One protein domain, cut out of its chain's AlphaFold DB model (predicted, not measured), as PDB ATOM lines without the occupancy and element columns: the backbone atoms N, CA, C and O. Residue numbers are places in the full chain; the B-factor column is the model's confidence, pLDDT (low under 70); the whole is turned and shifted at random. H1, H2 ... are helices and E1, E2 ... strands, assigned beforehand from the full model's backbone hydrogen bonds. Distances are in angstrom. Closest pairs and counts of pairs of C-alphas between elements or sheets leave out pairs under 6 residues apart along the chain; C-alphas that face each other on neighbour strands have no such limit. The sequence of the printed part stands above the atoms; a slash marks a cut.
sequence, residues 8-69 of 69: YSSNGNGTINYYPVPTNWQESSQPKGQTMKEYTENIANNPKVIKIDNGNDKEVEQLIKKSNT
ATOM      1  N   TYR A   8      49.576  30.548 -37.583       72.31
ATOM      2  CA  TYR A   8      48.500  30.008 -38.401       72.31
ATOM      3  C   TYR A   8      48.390  30.770 -39.721       72.31
ATOM      4  O   TYR A   8      48.662  31.968 -39.782       72.31
ATOM      5  N   SER A   9      47.983  30.079 -40.784       77.69
ATOM      6  CA  SER A   9      47.615  30.701 -42.059       77.69
ATOM      7  C   SER A   9      46.233  30.222 -42.489       77.69
ATOM      8  O   SER A   9      45.896  29.047 -42.337       77.69
ATOM      9  N   SER A  10      45.404  31.149 -42.971       79.31
ATOM     10  CA  SER A  10      44.076  30.824 -43.493       79.31
ATOM     11  C   SER A  10      44.191  30.263 -44.906       79.31
ATOM     12  O   SER A  10      44.893  30.832 -45.739       79.31
ATOM     13  N   ASN A  11      43.453  29.190 -45.182       87.44
ATOM     14  CA  ASN A  11      43.349  28.605 -46.520       87.44
ATOM     15  C   ASN A  11      42.177  29.190 -47.331       87.44
ATOM     16  O   ASN A  11      41.944  28.777 -48.464       87.44
ATOM     17  N   GLY A  12      41.390  30.109 -46.753       84.00
ATOM     18  CA  GLY A  12      40.243  30.741 -47.423       84.00
ATOM     19  C   GLY A  12      39.027  29.830 -47.649       84.00
ATOM     20  O   GLY A  12      38.049  30.258 -48.251       84.00
ATOM     21  N   ASN A  13      39.057  28.591 -47.155       86.00
ATOM     22  CA  ASN A  13      38.015  27.575 -47.356       86.00
ATOM     23  C   ASN A  13      37.429  27.039 -46.032       86.00
ATOM     24  O   ASN A  13      36.967  25.901 -45.969       86.00
ATOM     25  N   GLY A  14      37.499  27.831 -44.956       85.81
ATOM     26  CA  GLY A  14      37.072  27.408 -43.616       85.81
ATOM     27  C   GLY A  14      38.074  26.491 -42.902       85.81
ATOM     28  O   GLY A  14      37.732  25.837 -41.918       85.81
ATOM     29  N   THR A  15      39.320  26.421 -43.379       90.00
ATOM     30  CA  THR A  15      40.409  25.714 -42.692       90.00
ATOM     31  C   THR A  15      41.616  26.620 -42.470       90.00
ATOM     32  O   THR A  15      41.820  27.603 -43.188       90.00
ATOM     33  N   ILE A  16      42.418  26.269 -41.468       90.69
ATOM     34  CA  ILE A  16      43.709  26.892 -41.177       90.69
ATOM     35  C   ILE A  16      44.822  25.847 -41.190       90.69
ATOM     36  O   ILE A  16      44.598  24.680 -40.860       90.69
ATOM     37  N   ASN A  17      46.034  26.285 -41.506       91.19
ATOM     38  CA  ASN A  17      47.254  25.531 -41.237       91.19
ATOM     39  C   ASN A  17      47.756  25.890 -39.837       91.19
ATOM     40  O   ASN A  17      47.932  27.068 -39.536       91.19
ATOM     41  N   TYR A  18      47.994  24.890 -38.996       89.44
ATOM     42  CA  TYR A  18      48.548  25.028 -37.652       89.44
ATOM     43  C   TYR A  18      49.963  24.455 -37.602       89.44
ATOM     44  O   TYR A  18      50.183  23.277 -37.904       89.44
ATOM     45  N   TYR A  19      50.909  25.285 -37.167       88.88
ATOM     46  CA  TYR A  19      52.316  24.926 -37.029       88.88
ATOM     47  C   TYR A  19      52.658  24.776 -35.536       88.88
ATOM     48  O   TYR A  19      52.606  25.770 -34.807       88.88
ATOM     49  N   PRO A  20      53.005  23.569 -35.045       84.19
ATOM     50  CA  PRO A  20      53.331  23.327 -33.637       84.19
ATOM     51  C   PRO A  20      54.755  23.797 -33.302       84.19
ATOM     52  O   PRO A  20      55.650  22.998 -33.030       84.19
ATOM     53  N   VAL A  21      54.972  25.107 -33.363       85.56
ATOM     54  CA  VAL A  21      56.260  25.746 -33.086       85.56
ATOM     55  C   VAL A  21      56.549  25.699 -31.576       85.56
ATOM     56  O   VAL A  21      55.664  26.031 -30.780       85.56
ATOM     57  N   PRO A  22      57.760  25.302 -31.143       81.25
ATOM     58  CA  PRO A  22      58.125  25.338 -29.732       81.25
ATOM     59  C   PRO A  22      58.111  26.775 -29.199       81.25
ATOM     60  O   PRO A  22      58.507  27.718 -29.881       81.25
ATOM     61  N   THR A  23      57.685  26.948 -27.947       79.12
ATOM     62  CA  THR A  23      57.614  28.274 -27.313       79.12
ATOM     63  C   THR A  23      58.991  28.929 -27.198       79.12
ATOM     64  O   THR A  23      59.121  30.109 -27.508       79.12
ATOM     65  N   ASN A  24      60.016  28.147 -26.837       80.94
ATOM     66  CA  ASN A  24      61.392  28.609 -26.665       80.94
ATOM     67  C   ASN A  24      62.342  27.766 -27.526       80.94
ATOM     68  O   ASN A  24      62.775  26.702 -27.093       80.94
ATOM     69  N   TRP A  25      62.705  28.246 -28.717       78.94
ATOM     70  CA  TRP A  25      63.615  27.536 -29.633       78.94
ATOM     71  C   TRP A  25      65.010  27.267 -29.054       78.94
ATOM     72  O   TRP A  25      65.629  26.255 -29.372       78.94
ATOM     73  N   GLN A  26      65.510  28.180 -28.217       74.62
ATOM     74  CA  GLN A  26      66.842  28.069 -27.614       74.62
ATOM     75  C   GLN A  26      66.878  27.104 -26.423       74.62
ATOM     76  O   GLN A  26      67.918  26.516 -26.148       74.62
ATOM     77  N   GLU A  27      65.750  26.930 -25.732       69.19
ATOM     78  CA  GLU A  27      65.634  26.033 -24.574       69.19
ATOM     79  C   GLU A  27      65.078  24.657 -24.959       69.19
ATOM     80  O   GLU A  27      65.246  23.684 -24.221       69.19
ATOM     81  N   SER A  28      64.417  24.546 -26.116       71.75
ATOM     82  CA  SER A  28      63.947  23.265 -26.626       71.75
ATOM     83  C   SER A  28      65.132  22.349 -26.907       71.75
ATOM     84  O   SER A  28      66.012  22.662 -27.706       71.75
ATOM     85  N   SER A  29      65.144  21.192 -26.244       73.81
ATOM     86  CA  SER A  29      66.144  20.162 -26.497       73.81
ATOM     87  C   SER A  29      66.051  19.695 -27.945       73.81
ATOM     88  O   SER A  29      64.954  19.427 -28.441       73.81
ATOM     89  N   GLN A  30      67.202  19.563 -28.609       77.19
ATOM     90  CA  GLN A  30      67.252  18.981 -29.945       77.19
ATOM     91  C   GLN A  30      66.574  17.601 -29.921       77.19
ATOM     92  O   GLN A  30      66.936  16.762 -29.084       77.19
ATOM     93  N   PRO A  31      65.591  17.339 -30.801       80.50
ATOM     94  CA  PRO A  31      64.908  16.056 -30.800       80.50
ATOM     95  C   PRO A  31      65.893  14.929 -31.128       80.50
ATOM     96  O   PRO A  31      66.739  15.053 -32.017       80.50
ATOM     97  N   LYS A  32      65.810  13.818 -30.389       82.56
ATOM     98  CA  LYS A  32      66.719  12.680 -30.579       82.56
ATOM     99  C   LYS A  32      66.586  12.133 -32.001       82.56
ATOM    100  O   LYS A  32      65.488  11.791 -32.424       82.56
ATOM    101  N   GLY A  33      67.716  12.003 -32.693       86.06
ATOM    102  CA  GLY A  33      67.771  11.402 -34.027       86.06
ATOM    103  C   GLY A  33      67.519  12.359 -35.195       86.06
ATOM    104  O   GLY A  33      67.463  11.885 -36.322       86.06
ATOM    105  N   GLN A  34      67.406  13.670 -34.960       89.25
ATOM    106  CA  GLN A  34      67.341  14.673 -36.029       89.25
ATOM    107  C   GLN A  34      68.093  15.951 -35.645       89.25
ATOM    108  O   GLN A  34      68.228  16.291 -34.468       89.25
ATOM    109  N   THR A  35      68.594  16.672 -36.638       90.44
ATOM    110  CA  THR A  35      69.180  18.007 -36.488       90.44
ATOM    111  C   THR A  35      68.100  19.057 -36.225       90.44
ATOM    112  O   THR A  35      66.930  18.884 -36.571       90.44
ATOM    113  N   MET A  36      68.487  20.204 -35.654       87.38
ATOM    114  CA  MET A  36      67.562  21.339 -35.515       87.38
ATOM    115  C   MET A  36      67.062  21.866 -36.869       87.38
ATOM    116  O   MET A  36      65.934  22.351 -36.950       87.38
ATOM    117  N   LYS A  37      67.858  21.730 -37.941       90.12
ATOM    118  CA  LYS A  37      67.435  22.070 -39.307       90.12
ATOM    119  C   LYS A  37      66.293  21.166 -39.763       90.12
ATOM    120  O   LYS A  37      65.234  21.677 -40.106       90.12
ATOM    121  N   GLU A  38      66.476  19.850 -39.676       92.00
ATOM    122  CA  GLU A  38      65.442  18.869 -40.040       92.00
ATOM    123  C   GLU A  38      64.181  19.037 -39.193       92.00
ATOM    124  O   GLU A  38      63.072  18.977 -39.717       92.00
ATOM    125  N   TYR A  39      64.335  19.315 -37.894       88.88
ATOM    126  CA  TYR A  39      63.203  19.603 -37.017       88.88
ATOM    127  C   TYR A  39      62.400  20.818 -37.491       88.88
ATOM    128  O   TYR A  39      61.176  20.761 -37.597       88.88
ATOM    129  N   THR A  40      63.093  21.910 -37.810       88.38
ATOM    130  CA  THR A  40      62.462  23.159 -38.249       88.38
ATOM    131  C   THR A  40      61.792  22.990 -39.611       88.38
ATOM    132  O   THR A  40      60.645  23.396 -39.793       88.38
ATOM    133  N   GLU A  41      62.475  22.338 -40.555       92.44
ATOM    134  CA  GLU A  41      61.938  22.016 -41.880       92.44
ATOM    135  C   GLU A  41      60.718  21.096 -41.778       92.44
ATOM    136  O   GLU A  41      59.747  21.278 -42.512       92.44
ATOM    137  N   ASN A  42      60.716  20.147 -40.840       91.00
ATOM    138  CA  ASN A  42      59.567  19.282 -40.607       91.00
ATOM    139  C   ASN A  42      58.337  20.083 -40.159       91.00
ATOM    140  O   ASN A  42      57.269  19.899 -40.741       91.00
ATOM    141  N   ILE A  43      58.490  21.003 -39.198       89.88
ATOM    142  CA  ILE A  43      57.389  21.868 -38.747       89.88
ATOM    143  C   ILE A  43      56.867  22.719 -39.909       89.88
ATOM    144  O   ILE A  43      55.658  22.779 -40.117       89.88
ATOM    145  N   ALA A  44      57.757  23.352 -40.678       89.56
ATOM    146  CA  ALA A  44      57.376  24.247 -41.771       89.56
ATOM    147  C   ALA A  44      56.656  23.526 -42.923       89.56
ATOM    148  O   ALA A  44      55.719  24.073 -43.503       89.56
ATOM    149  N   ASN A  45      57.074  22.301 -43.244       93.38
ATOM    150  CA  ASN A  45      56.554  21.564 -44.398       93.38
ATOM    151  C   ASN A  45      55.365  20.653 -44.066       93.38
ATOM    152  O   ASN A  45      54.690  20.192 -44.983       93.38
ATOM    153  N   ASN A  46      55.089  20.391 -42.783       92.31
ATOM    154  CA  ASN A  46      54.020  19.483 -42.355       92.31
ATOM    155  C   ASN A  46      53.040  20.171 -41.385       92.31
ATOM    156  O   ASN A  46      52.925  19.759 -40.224       92.31
ATOM    157  N   PRO A  47      52.319  21.221 -41.823       90.81
ATOM    158  CA  PRO A  47      51.286  21.830 -40.999       90.81
ATOM    159  C   PRO A  47      50.137  20.859 -40.732       90.81
ATOM    160  O   PRO A  47      49.749  20.059 -41.585       90.81
ATOM    161  N   LYS A  48      49.510  20.990 -39.562       90.75
ATOM    162  CA  LYS A  48      48.219  20.342 -39.302       90.75
ATOM    163  C   LYS A  48      47.110  21.195 -39.901       90.75
ATOM    164  O   LYS A  48      46.994  22.366 -39.553       90.75
ATOM    165  N   VAL A  49      46.271  20.613 -40.750       91.88
ATOM    166  CA  VAL A  49      45.087  21.307 -41.270       91.88
ATOM    167  C   VAL A  49      43.947  21.158 -40.269       91.88
ATOM    168  O   VAL A  49      43.549  20.044 -39.932       91.88
ATOM    169  N   ILE A  50      43.430  22.283 -39.785       91.12
ATOM    170  CA  ILE A  50      42.337  22.333 -38.811       91.12
ATOM    171  C   ILE A  50      41.135  23.003 -39.467       91.12
ATOM    172  O   ILE A  50      41.262  24.076 -40.058       91.12
ATOM    173  N   LYS A  51      39.959  22.380 -39.353       90.19
ATOM    174  CA  LYS A  51      38.694  22.987 -39.770       90.19
ATOM    175  C   LYS A  51      38.214  23.956 -38.695       90.19
ATOM    176  O   LYS A  51      38.141  23.586 -37.525       90.19
ATOM    177  N   ILE A  52      37.897  25.174 -39.107       86.25
ATOM    178  CA  ILE A  52      37.273  26.172 -38.247       86.25
ATOM    179  C   ILE A  52      35.766  26.049 -38.419       86.25
ATOM    180  O   ILE A  52      35.272  25.867 -39.532       86.25
ATOM    181  N   ASP A  53      35.049  26.083 -37.302       82.81
ATOM    182  CA  ASP A  53      33.599  26.151 -37.339       82.81
ATOM    183  C   ASP A  53      33.181  27.542 -37.827       82.81
ATOM    184  O   ASP A  53      33.685  28.555 -37.339       82.81
ATOM    185  N   ASN A  54      32.274  27.587 -38.800       75.12
ATOM    186  CA  ASN A  54      31.771  28.842 -39.353       75.12
ATOM    187  C   ASN A  54      30.806  29.547 -38.381       75.12
ATOM    188  O   ASN A  54      30.412  30.685 -38.629       75.12
ATOM    189  N   GLY A  55      30.456  28.895 -37.266       80.56
ATOM    190  CA  GLY A  55      29.474  29.391 -36.313       80.56
ATOM    191  C   GLY A  55      28.046  29.160 -36.805       80.56
ATOM    192  O   GLY A  55      27.798  28.394 -37.735       80.56
ATOM    193  N   ASN A  56      27.079  29.798 -36.146       85.31
ATOM    194  CA  ASN A  56      25.668  29.633 -36.467       85.31
ATOM    195  C   ASN A  56      25.164  30.777 -37.351       85.31
ATOM    196  O   ASN A  56      24.944  31.897 -36.880       85.31
ATOM    197  N   ASP A  57      24.888  30.465 -38.614       85.75
ATOM    198  CA  ASP A  57      24.372  31.420 -39.601       85.75
ATOM    199  C   ASP A  57      23.123  32.174 -39.107       85.75
ATOM    200  O   ASP A  57      22.952  33.361 -39.390       85.75
ATOM    201  N   LYS A  58      22.266  31.520 -38.309       86.12
ATOM    202  CA  LYS A  58      21.044  32.141 -37.772       86.12
ATOM    203  C   LYS A  58      21.342  33.252 -36.768       86.12
ATOM    204  O   LYS A  58      20.593  34.223 -36.703       86.12
ATOM    205  N   GLU A  59      22.403  33.116 -35.977       87.56
ATOM    206  CA  GLU A  59      22.805  34.156 -35.023       87.56
ATOM    207  C   GLU A  59      23.354  35.377 -35.764       87.56
ATOM    208  O   GLU A  59      22.994  36.509 -35.440       87.56
ATOM    209  N   VAL A  60      24.137  35.152 -36.823       84.69
ATOM    210  CA  VAL A  60      24.636  36.222 -37.701       84.69
ATOM    211  C   VAL A  60      23.474  36.956 -38.379       84.69
ATOM    212  O   VAL A  60      23.425  38.186 -38.364       84.69
ATOM    213  N   GLU A  61      22.488  36.226 -38.906       88.25
ATOM    214  CA  GLU A  61      21.294  36.814 -39.527       88.25
ATOM    215  C   GLU A  61      20.488  37.671 -38.533       88.25
ATOM    216  O   GLU A  61      20.027  38.767 -38.867       88.25
ATOM    217  N   GLN A  62      20.332  37.201 -37.293       89.50
ATOM    218  CA  GLN A  62      19.645  37.953 -36.242       89.50
ATOM    219  C   GLN A  62      20.379  39.246 -35.869       89.50
ATOM    220  O   GLN A  62      19.721  40.265 -35.645       89.50
ATOM    221  N   LEU A  63      21.714  39.224 -35.816       88.44
ATOM    222  CA  LEU A  63      22.519  40.422 -35.564       88.44
ATOM    223  C   LEU A  63      22.336  41.458 -36.679       88.44
ATOM    224  O   LEU A  63      22.045  42.614 -36.382       88.44
ATOM    225  N   ILE A  64      22.404  41.041 -37.947       87.94
ATOM    226  CA  ILE A  64      22.211  41.938 -39.101       87.94
ATOM    227  C   ILE A  64      20.827  42.603 -39.058       87.94
ATOM    228  O   ILE A  64      20.713  43.810 -39.263       87.94
ATOM    229  N   LYS A  65      19.768  41.838 -38.756       89.81
ATOM    230  CA  LYS A  65      18.402  42.382 -38.642       89.81
ATOM    231  C   LYS A  65      18.287  43.427 -37.531       89.81
ATOM    232  O   LYS A  65      17.669  44.464 -37.749       89.81
ATOM    233  N   LYS A  66      18.900  43.176 -36.369       83.81
ATOM    234  CA  LYS A  66      18.920  44.129 -35.247       83.81
ATOM    235  C   LYS A  66      19.698  45.406 -35.563       83.81
ATOM    236  O   LYS A  66      19.298  46.458 -35.096       83.81
ATOM    237  N   SER A  67      20.784  45.326 -36.333       71.62
ATOM    238  CA  SER A  67      21.599  46.497 -36.694       71.62
ATOM    239  C   SER A  67      20.963  47.413 -37.747       71.62
ATOM    240  O   SER A  67      21.395  48.551 -37.881       71.62
ATOM    241  N   ASN A  68      19.957  46.935 -38.487       68.62
ATOM    242  CA  ASN A  68      19.238  47.703 -39.512       68.62
ATOM    243  C   ASN A  68      17.908  48.308 -39.009       68.62
ATOM    244  O   ASN A  68      17.100  48.751 -39.825       68.62
ATOM    245  N   THR A  69      17.663  48.281 -37.694       53.66
ATOM    246  CA  THR A  69      16.501  48.896 -37.023       53.66
ATOM    247  C   THR A  69      16.973  50.053 -36.156       53.66
ATOM    248  O   THR A  69      16.274  51.089 -36.139       53.66
TER     249      THR A  69
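What this domain is: This is residues 8 to 69 of the 69 residues of an uncharacterized protein of Staphylococcus epidermidis (UniProt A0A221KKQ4). A small sheet of three short strands lies between two helices at opposite ends of a long, thin shape: H1 only grazes the sheet with its residues 42 to 45, while H2 sticks out far beyond the other end, with residues 55 to 69 standing free. Between E2 and H1 a long loop, residues 20 to 35, swings out before the chain returns through H1 to E3. The printed part has 62 residues, with two named helices and three named strands in the order E1, E2, H1, E3, H2; the sheet's order is E1, E2, E3, antiparallel throughout, and the class is mixed, helices and strands. The whole is extended, a rod spanning 62 by 22 by 13 A, with a radius of gyration of the C-alphas of 19.5 A.

How they stand to each other: The inner strand of the sheet is E2, residues 15 to 19, and the edge strands are E1, residues 8 to 10, and E3, residues 48 to 51. E1 and E2 form a hairpin, antiparallel at 158 degrees between directions; C-alphas 10 and 16 face each other at 4.6 A, and N 17 and O 9 are within hydrogen-bond range at 2.9 A. E2 and E3 are antiparallel at 150 degrees; C-alphas 15 and 51 face each other at 4.3 A, and N 18 and O 48, 2.8 A, and N 50 and O 16, 2.9 A, are within hydrogen-bond range. H1, residues 36 to 45, is on the sheet but only grazes it with its residues 42 to 45; the closest C-alphas of E2 and H1 are those of Tyr 19 and Ile 43, 6.2 A apart. H2, residues 57 to 67, is not on the sheet, and it is apart from E1, E2 and H1. In H1 and H2 every O i to N i+4 pair is within hydrogen-bond range.

Where its parts are: E2 measures 13.2 A from first to last C-alpha, E1 6.8 A and E3 9.9 A. E1 begins at C-alpha 8, (48.500, 30.008, -38.401). H1 measures 14.1 A and begins at C-alpha 36, (67.562, 21.339, -35.515). H2 measures 15.6 A and ends at C-alpha 67, (21.599, 46.497, -36.694).

The domain as a whole: The two C-alphas farthest apart are those of Gly 33 and Thr 69, 63.6 A. Without the stretch that stands free, the body of 47 residues spans 39 by 18 by 13 A. The printed part has no cut and ends at residue 69, the chain's last. The link from E2 to H1 is long, with 16 residues; those from E1 to E2, H1 to E3 and E3 to H2 are tight. The mean pLDDT of the printed part is 84.4; residue 27 and residues 68 to 69 are under 70.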